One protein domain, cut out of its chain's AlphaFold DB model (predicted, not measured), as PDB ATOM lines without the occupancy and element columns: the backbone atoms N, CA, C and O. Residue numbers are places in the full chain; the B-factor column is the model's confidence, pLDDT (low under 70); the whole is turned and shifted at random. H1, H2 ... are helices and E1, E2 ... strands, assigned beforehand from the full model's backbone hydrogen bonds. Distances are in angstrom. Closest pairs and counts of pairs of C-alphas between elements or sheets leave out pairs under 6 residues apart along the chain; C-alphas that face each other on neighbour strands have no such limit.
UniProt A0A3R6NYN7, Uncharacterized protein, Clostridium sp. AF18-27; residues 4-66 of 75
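What this domain is: This is residues 4 to 66 of the 75 residues of an uncharacterized protein of Clostridium sp. AF18-27 (UniProt A0A3R6NYN7). One strongly twisted sheet, a meander of four strands, each the antiparallel neighbour of the one before, makes the body; H2 stands over E4, H1 grazes the sheet, and a long loop joins H1 to E1. The 63 printed residues run H1, E1, E2, E3, E4, H2, with sheet order E1 - E2 - E3 - E4 and mixed class. The whole is compact, radius of gyration of the C-alphas 12.2 A, spanning 36 by 24 by 18 A.

How they stand to each other: Start at H1, residues 4 to 8, which only grazes the sheet; 0 of 1 O i to N i+4 and 1 of 2 O i to N i+3 pairs are within hydrogen-bond range. In the hairpin of E1, residues 23 to 30, and E2, residues 33 to 39, find N 28 and O 35 at 2.8 A. E2 and E3, residues 45 to 53, form a hairpin with N 34 and O 50 at 2.7 A. E3 and E4, residues 56 to 59, form another, with N 51 and O 58 at 2.7 A. H2, residues 60 to 65, with every O i to N i+4 pair within range, stands up from the sheet over E4, height 7.1 A.

Where its parts are: Find C-alpha 4 at (-17.992, 18.147, -34.579); H2 ends at C-alpha 65, (-34.505, -2.809, -21.226). E3 measures 25.8 A, E1 21.3 A.

The domain as a whole: The printed part has no cut. The link H1 to E1 is long. Residues 4 to 8, 17 to 19 and 60 to 66 have pLDDT under 70.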
ATOM      1  N   GLY A   4     -18.838  19.198 -34.005       59.84
ATOM      2  CA  GLY A   4     -17.992  18.147 -34.579       59.84
ATOM      3  C   GLY A   4     -17.826  16.896 -33.704       59.84
ATOM      4  O   GLY A   4     -17.609  15.808 -34.234       59.84
ATOM      5  N   ILE A   5     -17.972  17.001 -32.375       60.03
ATOM      6  CA  ILE A   5     -17.830  15.843 -31.472       60.03
ATOM      7  C   ILE A   5     -19.104  14.989 -31.454       60.03
ATOM      8  O   ILE A   5     -19.021  13.764 -31.379       60.03
ATOM      9  N   ARG A   6     -20.290  15.602 -31.576       58.69
ATOM     10  CA  ARG A   6     -21.572  14.875 -31.529       58.69
ATOM     11  C   ARG A   6     -21.769  13.920 -32.713       58.69
ATOM     12  O   ARG A   6     -22.421  12.900 -32.536       58.69
ATOM     13  N   GLY A   7     -21.201  14.224 -33.882       64.00
ATOM     14  CA  GLY A   7     -21.338  13.391 -35.086       64.00
ATOM     15  C   GLY A   7     -20.308  12.261 -35.232       64.00
ATOM     16  O   GLY A   7     -20.530  11.346 -36.017       64.00
ATOM     17  N   HIS A   8     -19.194  12.312 -34.491       67.38
ATOM     18  CA  HIS A   8     -18.056  11.389 -34.659       67.38
ATOM     19  C   HIS A   8     -17.677  10.610 -33.390       67.38
ATOM     20  O   HIS A   8     -16.711   9.842 -33.411       67.38
ATOM     21  N   ALA A   9     -18.396  10.811 -32.286       75.75
ATOM     22  CA  ALA A   9     -18.171  10.055 -31.064       75.75
ATOM     23  C   ALA A   9     -18.847   8.677 -31.142       75.75
ATOM     24  O   ALA A   9     -19.951   8.550 -31.664       75.75
ATOM     25  N   TRP A  10     -18.185   7.654 -30.607       80.12
ATOM     26  CA  TRP A  10     -18.680   6.275 -30.579       80.12
ATOM     27  C   TRP A  10     -19.246   5.936 -29.199       80.12
ATOM     28  O   TRP A  10     -18.738   6.417 -28.184       80.12
ATOM     29  N   SER A  11     -20.278   5.093 -29.130       80.50
ATOM     30  CA  SER A  11     -20.775   4.598 -27.845       80.50
ATOM     31  C   SER A  11     -19.696   3.772 -27.147       80.50
ATOM     32  O   SER A  11     -19.120   2.873 -27.763       80.50
ATOM     33  N   ILE A  12     -19.468   3.998 -25.847       80.81
ATOM     34  CA  ILE A  12     -18.555   3.150 -25.054       80.81
ATOM     35  C   ILE A  12     -19.005   1.679 -25.001       80.81
ATOM     36  O   ILE A  12     -18.259   0.815 -24.575       80.81
ATOM     37  N   GLU A  13     -20.234   1.374 -25.407       73.00
ATOM     38  CA  GLU A  13     -20.726  -0.002 -25.526       73.00
ATOM     39  C   GLU A  13     -20.042  -0.764 -26.668       73.00
ATOM     40  O   GLU A  13     -19.966  -1.986 -26.642       73.00
ATOM     41  N   SER A  14     -19.523  -0.046 -27.670       75.19
ATOM     42  CA  SER A  14     -18.670  -0.595 -28.733       75.19
ATOM     43  C   SER A  14     -17.181  -0.473 -28.407       75.19
ATOM     44  O   SER A  14     -16.338  -0.709 -29.274       75.19
ATOM     45  N   LEU A  15     -16.848  -0.058 -27.183       77.19
ATOM     46  CA  LEU A  15     -15.475   0.019 -26.729       77.19
ATOM     47  C   LEU A  15     -14.924  -1.415 -26.614       77.19
ATOM     48  O   LEU A  15     -15.510  -2.222 -25.890       77.19
ATOM     49  N   PRO A  16     -13.833  -1.764 -27.316       74.00
ATOM     50  CA  PRO A  16     -13.178  -3.042 -27.080       74.00
ATOM     51  C   PRO A  16     -12.660  -3.088 -25.636       74.00
ATOM     52  O   PRO A  16     -12.267  -2.061 -25.089       74.00
ATOM     53  N   GLU A  17     -12.613  -4.275 -25.033       67.69
ATOM     54  CA  GLU A  17     -12.091  -4.476 -23.668       67.69
ATOM     55  C   GLU A  17     -10.614  -4.045 -23.527       67.69
ATOM     56  O   GLU A  17     -10.138  -3.799 -22.424       67.69
ATOM     57  N   ASP A  18      -9.915  -3.926 -24.661       67.81
ATOM     58  CA  ASP A  18      -8.530  -3.460 -24.796       67.81
ATOM     59  C   ASP A  18      -8.411  -1.939 -25.013       67.81
ATOM     60  O   ASP A  18      -7.312  -1.394 -25.097       67.81
ATOM     61  N   ALA A  19      -9.530  -1.217 -25.132       63.47
ATOM     62  CA  ALA A  19      -9.467   0.236 -25.134       63.47
ATOM     63  C   ALA A  19      -8.955   0.683 -23.769       63.47
ATOM     64  O   ALA A  19      -9.545   0.372 -22.736       63.47
ATOM     65  N   GLY A  20      -7.814   1.360 -23.788       73.38
ATOM     66  CA  GLY A  20      -7.089   1.719 -22.586       73.38
ATOM     67  C   GLY A  20      -7.802   2.774 -21.740       73.38
ATOM     68  O   GLY A  20      -9.023   2.835 -21.602       73.38
ATOM     69  N   GLN A  21      -7.006   3.633 -21.114       78.12
ATOM     70  CA  GLN A  21      -7.536   4.648 -20.217       78.12
ATOM     71  C   GLN A  21      -8.307   5.723 -20.995       78.12
ATOM     72  O   GLN A  21      -7.742   6.487 -21.776       78.12
ATOM     73  N   LEU A  22      -9.614   5.780 -20.748       84.69
ATOM     74  CA  LEU A  22     -10.504   6.812 -21.260       84.69
ATOM     75  C   LEU A  22     -10.443   8.051 -20.367       84.69
ATOM     76  O   LEU A  22     -10.852   8.014 -19.205       84.69
ATOM     77  N   GLU A  23     -10.008   9.171 -20.930       87.56
ATOM     78  CA  GLU A  23      -9.982  10.452 -20.230       87.56
ATOM     79  C   GLU A  23     -11.339  11.140 -20.360       87.56
ATOM     80  O   GLU A  23     -11.846  11.357 -21.463       87.56
ATOM     81  N   ARG A  24     -11.953  11.508 -19.234       88.12
ATOM     82  CA  ARG A  24     -13.221  12.243 -19.242       88.12
ATOM     83  C   ARG A  24     -12.977  13.669 -19.729       88.12
ATOM     84  O   ARG A  24     -12.356  14.463 -19.032       88.12
ATOM     85  N   VAL A  25     -13.515  14.007 -20.898       88.88
ATOM     86  CA  VAL A  25     -13.355  15.345 -21.498       88.88
ATOM     87  C   VAL A  25     -14.501  16.288 -21.169       88.88
ATOM     88  O   VAL A  25     -14.340  17.502 -21.247       88.88
ATOM     89  N   GLY A  26     -15.659  15.753 -20.787       86.25
ATOM     90  CA  GLY A  26     -16.774  16.579 -20.356       86.25
ATOM     91  C   GLY A  26     -18.051  15.796 -20.124       86.25
ATOM     92  O   GLY A  26     -18.134  14.590 -20.357       86.25
ATOM     93  N   GLU A  27     -19.067  16.513 -19.673       87.44
ATOM     94  CA  GLU A  27     -20.429  16.014 -19.571       87.44
ATOM     95  C   GLU A  27     -21.407  17.060 -20.099       87.44
ATOM     96  O   GLU A  27     -21.157  18.261 -20.010       87.44
ATOM     97  N   ALA A  28     -22.515  16.596 -20.657       85.44
ATOM     98  CA  ALA A  28     -23.655  17.419 -21.011       85.44
ATOM     99  C   ALA A  28     -24.911  16.769 -20.442       85.44
ATOM    100  O   ALA A  28     -25.157  15.587 -20.666       85.44
ATOM    101  N   GLN A  29     -25.715  17.541 -19.723       84.06
ATOM    102  CA  GLN A  29     -27.011  17.086 -19.247       84.06
ATOM    103  C   GLN A  29     -28.110  17.683 -20.124       84.06
ATOM    104  O   GLN A  29     -28.187  18.895 -20.302       84.06
ATOM    105  N   GLU A  30     -28.972  16.823 -20.649       83.75
ATOM    106  CA  GLU A  30     -30.136  17.174 -21.451       83.75
ATOM    107  C   GLU A  30     -31.383  16.567 -20.786       83.75
ATOM    108  O   GLU A  30     -31.706  15.388 -20.943       83.75
ATOM    109  N   GLY A  31     -32.049  17.366 -19.944       84.75
ATOM    110  CA  GLY A  31     -33.183  16.918 -19.129       84.75
ATOM    111  C   GLY A  31     -32.796  15.784 -18.173       84.75
ATOM    112  O   GLY A  31     -31.968  15.968 -17.277       84.75
ATOM    113  N   ASN A  32     -33.388  14.607 -18.384       83.38
ATOM    114  CA  ASN A  32     -33.092  13.377 -17.644       83.38
ATOM    115  C   ASN A  32     -31.978  12.537 -18.279       83.38
ATOM    116  O   ASN A  32     -31.734  11.429 -17.821       83.38
ATOM    117  N   ARG A  33     -31.310  13.009 -19.333       84.06
ATOM    118  CA  ARG A  33     -30.201  12.294 -19.971       84.06
ATOM    119  C   ARG A  33     -28.889  12.997 -19.674       84.06
ATOM    120  O   ARG A  33     -28.787  14.210 -19.795       84.06
ATOM    121  N   ILE A  34     -27.879  12.238 -19.294       87.00
ATOM    122  CA  ILE A  34     -26.527  12.701 -19.013       87.00
ATOM    123  C   ILE A  34     -25.619  12.044 -20.042       87.00
ATOM    124  O   ILE A  34     -25.454  10.827 -20.063       87.00
ATOM    125  N   TYR A  35     -25.026  12.857 -20.898       85.38
ATOM    126  CA  TYR A  35     -24.032  12.458 -21.875       85.38
ATOM    127  C   TYR A  35     -22.660  12.705 -21.272       85.38
ATOM    128  O   TYR A  35     -22.269  13.852 -21.077       85.38
ATOM    129  N   ILE A  36     -21.916  11.644 -20.968       87.12
ATOM    130  CA  ILE A  36     -20.515  11.781 -20.569       87.12
ATOM    131  C   ILE A  36     -19.654  11.479 -21.780       87.12
ATOM    132  O   ILE A  36     -19.780  10.416 -22.388       87.12
ATOM    133  N   TYR A  37     -18.779  12.422 -22.099       87.94
ATOM    134  CA  TYR A  37     -17.836  12.328 -23.194       87.94
ATOM    135  C   TYR A  37     -16.455  11.973 -22.657       87.94
ATOM    136  O   TYR A  37     -15.960  12.556 -21.686       87.94
ATOM    137  N   TYR A  38     -15.821  11.036 -23.340       88.19
ATOM    138  CA  TYR A  38     -14.481  10.562 -23.075       88.19
ATOM    139  C   TYR A  38     -13.624  10.694 -24.329       88.19
ATOM    140  O   TYR A  38     -14.125  10.730 -25.456       88.19
ATOM    141  N   ARG A  39     -12.317  10.751 -24.128       87.94
ATOM    142  CA  ARG A  39     -11.319  10.741 -25.183       87.94
ATOM    143  C   ARG A  39     -10.316   9.643 -24.890       87.94
ATOM    144  O   ARG A  39      -9.796   9.547 -23.785       87.94
ATOM    145  N   ASP A  40     -10.067   8.825 -25.897       86.69
ATOM    146  CA  ASP A  40      -9.047   7.787 -25.842       86.69
ATOM    147  C   ASP A  40      -7.655   8.356 -26.166       86.69
ATOM    148  O   ASP A  40      -7.537   9.413 -26.800       86.69
ATOM    149  N   ALA A  41      -6.599   7.631 -25.789       83.31
ATOM    150  CA  ALA A  41      -5.213   7.967 -26.112       83.31
ATOM    151  C   ALA A  41      -4.969   8.145 -27.625       83.31
ATOM    152  O   ALA A  41      -4.152   8.972 -28.026       83.31
ATOM    153  N   MET A  42      -5.725   7.444 -28.482       82.44
ATOM    154  CA  MET A  42      -5.684   7.608 -29.942       82.44
ATOM    155  C   MET A  42      -6.388   8.877 -30.458       82.44
ATOM    156  O   MET A  42      -6.438   9.109 -31.665       82.44
ATOM    157  N   GLY A  43      -6.980   9.693 -29.582       81.12
ATOM    158  CA  GLY A  43      -7.742  10.885 -29.965       81.12
ATOM    159  C   GLY A  43      -9.148  10.594 -30.492       81.12
ATOM    160  O   GLY A  43      -9.788  11.491 -31.037       81.12
ATOM    161  N   ARG A  44      -9.641   9.361 -30.321       85.88
ATOM    162  CA  ARG A  44     -11.032   9.001 -30.618       85.88
ATOM    163  C   ARG A  44     -11.947   9.508 -29.513       85.88
ATOM    164  O   ARG A  44     -11.601   9.436 -28.334       85.88
ATOM    165  N   TYR A  45     -13.115   9.995 -29.911       86.50
ATOM    166  CA  TYR A  45     -14.142  10.436 -28.983       86.50
ATOM    167  C   TYR A  45     -15.105   9.299 -28.696       86.50
ATOM    168  O   TYR A  45     -15.576   8.612 -29.603       86.50
ATOM    169  N   TRP A  46     -15.417   9.150 -27.421       87.44
ATOM    170  CA  TRP A  46     -16.367   8.179 -26.931       87.44
ATOM    171  C   TRP A  46     -17.426   8.889 -26.115       87.44
ATOM    172  O   TRP A  46     -17.155   9.902 -25.473       87.44
ATOM    173  N   TYR A  47     -18.638   8.364 -26.120       86.06
ATOM    174  CA  TYR A  47     -19.684   8.859 -25.249       86.06
ATOM    175  C   TYR A  47     -20.429   7.705 -24.602       86.06
ATOM    176  O   TYR A  47     -20.572   6.617 -25.161       86.06
ATOM    177  N   ARG A  48     -20.924   7.953 -23.397       84.38
ATOM    178  CA  ARG A  48     -21.950   7.124 -22.780       84.38
ATOM    179  C   ARG A  48     -23.118   8.012 -22.436       84.38
ATOM    180  O   ARG A  48     -22.924   9.141 -21.984       84.38
ATOM    181  N   ASN A  49     -24.314   7.489 -22.622       85.12
ATOM    182  CA  ASN A  49     -25.503   8.165 -22.161       85.12
ATOM    183  C   ASN A  49     -26.036   7.434 -20.916       85.12
ATOM    184  O   ASN A  49     -26.021   6.205 -20.820       85.12
ATOM    185  N   MET A  50     -26.392   8.217 -19.910       83.44
ATOM    186  CA  MET A  50     -26.972   7.757 -18.657       83.44
ATOM    187  C   MET A  50     -28.304   8.461 -18.473       83.44
ATOM    188  O   MET A  50     -28.454   9.625 -18.827       83.44
ATOM    189  N   ILE A  51     -29.277   7.771 -17.909       83.00
ATOM    190  CA  ILE A  51     -30.591   8.311 -17.615       83.00
ATOM    191  C   ILE A  51     -30.651   8.602 -16.119       83.00
ATOM    192  O   ILE A  51     -30.517   7.709 -15.287       83.00
ATOM    193  N   MET A  52     -30.848   9.865 -15.766       81.50
ATOM    194  CA  MET A  52     -31.129  10.294 -14.406       81.50
ATOM    195  C   MET A  52     -32.557   9.874 -14.045       81.50
ATOM    196  O   MET A  52     -33.533  10.435 -14.553       81.50
ATOM    197  N   THR A  53     -32.676   8.872 -13.179       77.31
ATOM    198  CA  THR A  53     -33.953   8.411 -12.616       77.31
ATOM    199  C   THR A  53     -34.084   8.871 -11.167       77.31
ATOM    200  O   THR A  53     -33.101   9.281 -10.550       77.31
ATOM    201  N   ASP A  54     -35.282   8.761 -10.592       73.19
ATOM    202  CA  ASP A  54     -35.534   9.044  -9.168       73.19
ATOM    203  C   ASP A  54     -34.643   8.204  -8.226       73.19
ATOM    204  O   ASP A  54     -34.292   8.619  -7.125       73.19
ATOM    205  N   GLN A  55     -34.196   7.034  -8.696       70.31
ATOM    206  CA  GLN A  55     -33.311   6.129  -7.961       70.31
ATOM    207  C   GLN A  55     -31.813   6.440  -8.152       70.31
ATOM    208  O   GLN A  55     -30.977   5.784  -7.529       70.31
ATOM    209  N   GLY A  56     -31.473   7.418  -8.998       73.94
ATOM    210  CA  GLY A  56     -30.108   7.781  -9.383       73.94
ATOM    211  C   GLY A  56     -29.831   7.622 -10.887       73.94
ATOM    212  O   GLY A  56     -30.723   7.251 -11.659       73.94
ATOM    213  N   PRO A  57     -28.601   7.925 -11.334       74.12
ATOM    214  CA  PRO A  57     -28.194   7.747 -12.725       74.12
ATOM    215  C   PRO A  57     -28.058   6.255 -13.066       74.12
ATOM    216  O   PRO A  57     -27.242   5.551 -12.476       74.12
ATOM    217  N   VAL A  58     -28.844   5.780 -14.033       75.81
ATOM    218  CA  VAL A  58     -28.775   4.418 -14.596       75.81
ATOM    219  C   VAL A  58     -28.279   4.473 -16.040       75.81
ATOM    220  O   VAL A  58     -28.354   5.518 -16.683       75.81
ATOM    221  N   SER A  59     -27.758   3.377 -16.589       71.00
ATOM    222  CA  SER A  59     -27.356   3.360 -18.010       71.00
ATOM    223  C   SER A  59     -28.576   3.307 -18.942       71.00
ATOM    224  O   SER A  59     -29.637   2.834 -18.538       71.00
ATOM    225  N   GLU A  60     -28.447   3.753 -20.198       69.88
ATOM    226  CA  GLU A  60     -29.550   3.711 -21.183       69.88
ATOM    227  C   GLU A  60     -30.171   2.327 -21.316       69.88
ATOM    228  O   GLU A  60     -31.389   2.176 -21.273       69.88
ATOM    229  N   TYR A  61     -29.318   1.307 -21.404       64.81
ATOM    230  CA  TYR A  61     -29.744  -0.078 -21.478       64.81
ATOM    231  C   TYR A  61     -30.617  -0.464 -20.276       64.81
ATOM    232  O   TYR A  61     -31.665  -1.072 -20.441       64.81
ATOM    233  N   GLU A  62     -30.247  -0.050 -19.065       66.44
ATOM    234  CA  GLU A  62     -31.041  -0.301 -17.858       66.44
ATOM    235  C   GLU A  62     -32.362   0.474 -17.835       66.44
ATOM    236  O   GLU A  62     -33.365  -0.035 -17.338       66.44
ATOM    237  N   ALA A  63     -32.385   1.684 -18.394       62.41
ATOM    238  CA  ALA A  63     -33.600   2.483 -18.500       62.41
ATOM    239  C   ALA A  63     -34.572   1.951 -19.567       62.41
ATOM    240  O   ALA A  63     -35.783   2.002 -19.360       62.41
ATOM    241  N   ILE A  64     -34.058   1.449 -20.697       61.84
ATOM    242  CA  ILE A  64     -34.857   0.979 -21.840       61.84
ATOM    243  C   ILE A  64     -35.235  -0.497 -21.695       61.84
ATOM    244  O   ILE A  64     -36.400  -0.853 -21.859       61.84
ATOM    245  N   PHE A  65     -34.275  -1.367 -21.376       60.19
ATOM    246  CA  PHE A  65     -34.505  -2.809 -21.226       60.19
ATOM    247  C   PHE A  65     -34.932  -3.208 -19.811       60.19
ATOM    248  O   PHE A  65     -35.314  -4.356 -19.582       60.19
ATOM    249  N   GLY A  66     -34.917  -2.259 -18.874       50.50
ATOM    250  CA  GLY A  66     -35.233  -2.487 -17.474       50.50
ATOM    251  C   GLY A  66     -34.064  -3.140 -16.744       50.50
ATOM    252  O   GLY A  66     -33.624  -4.242 -17.078       50.50
TER     253      GLY A  66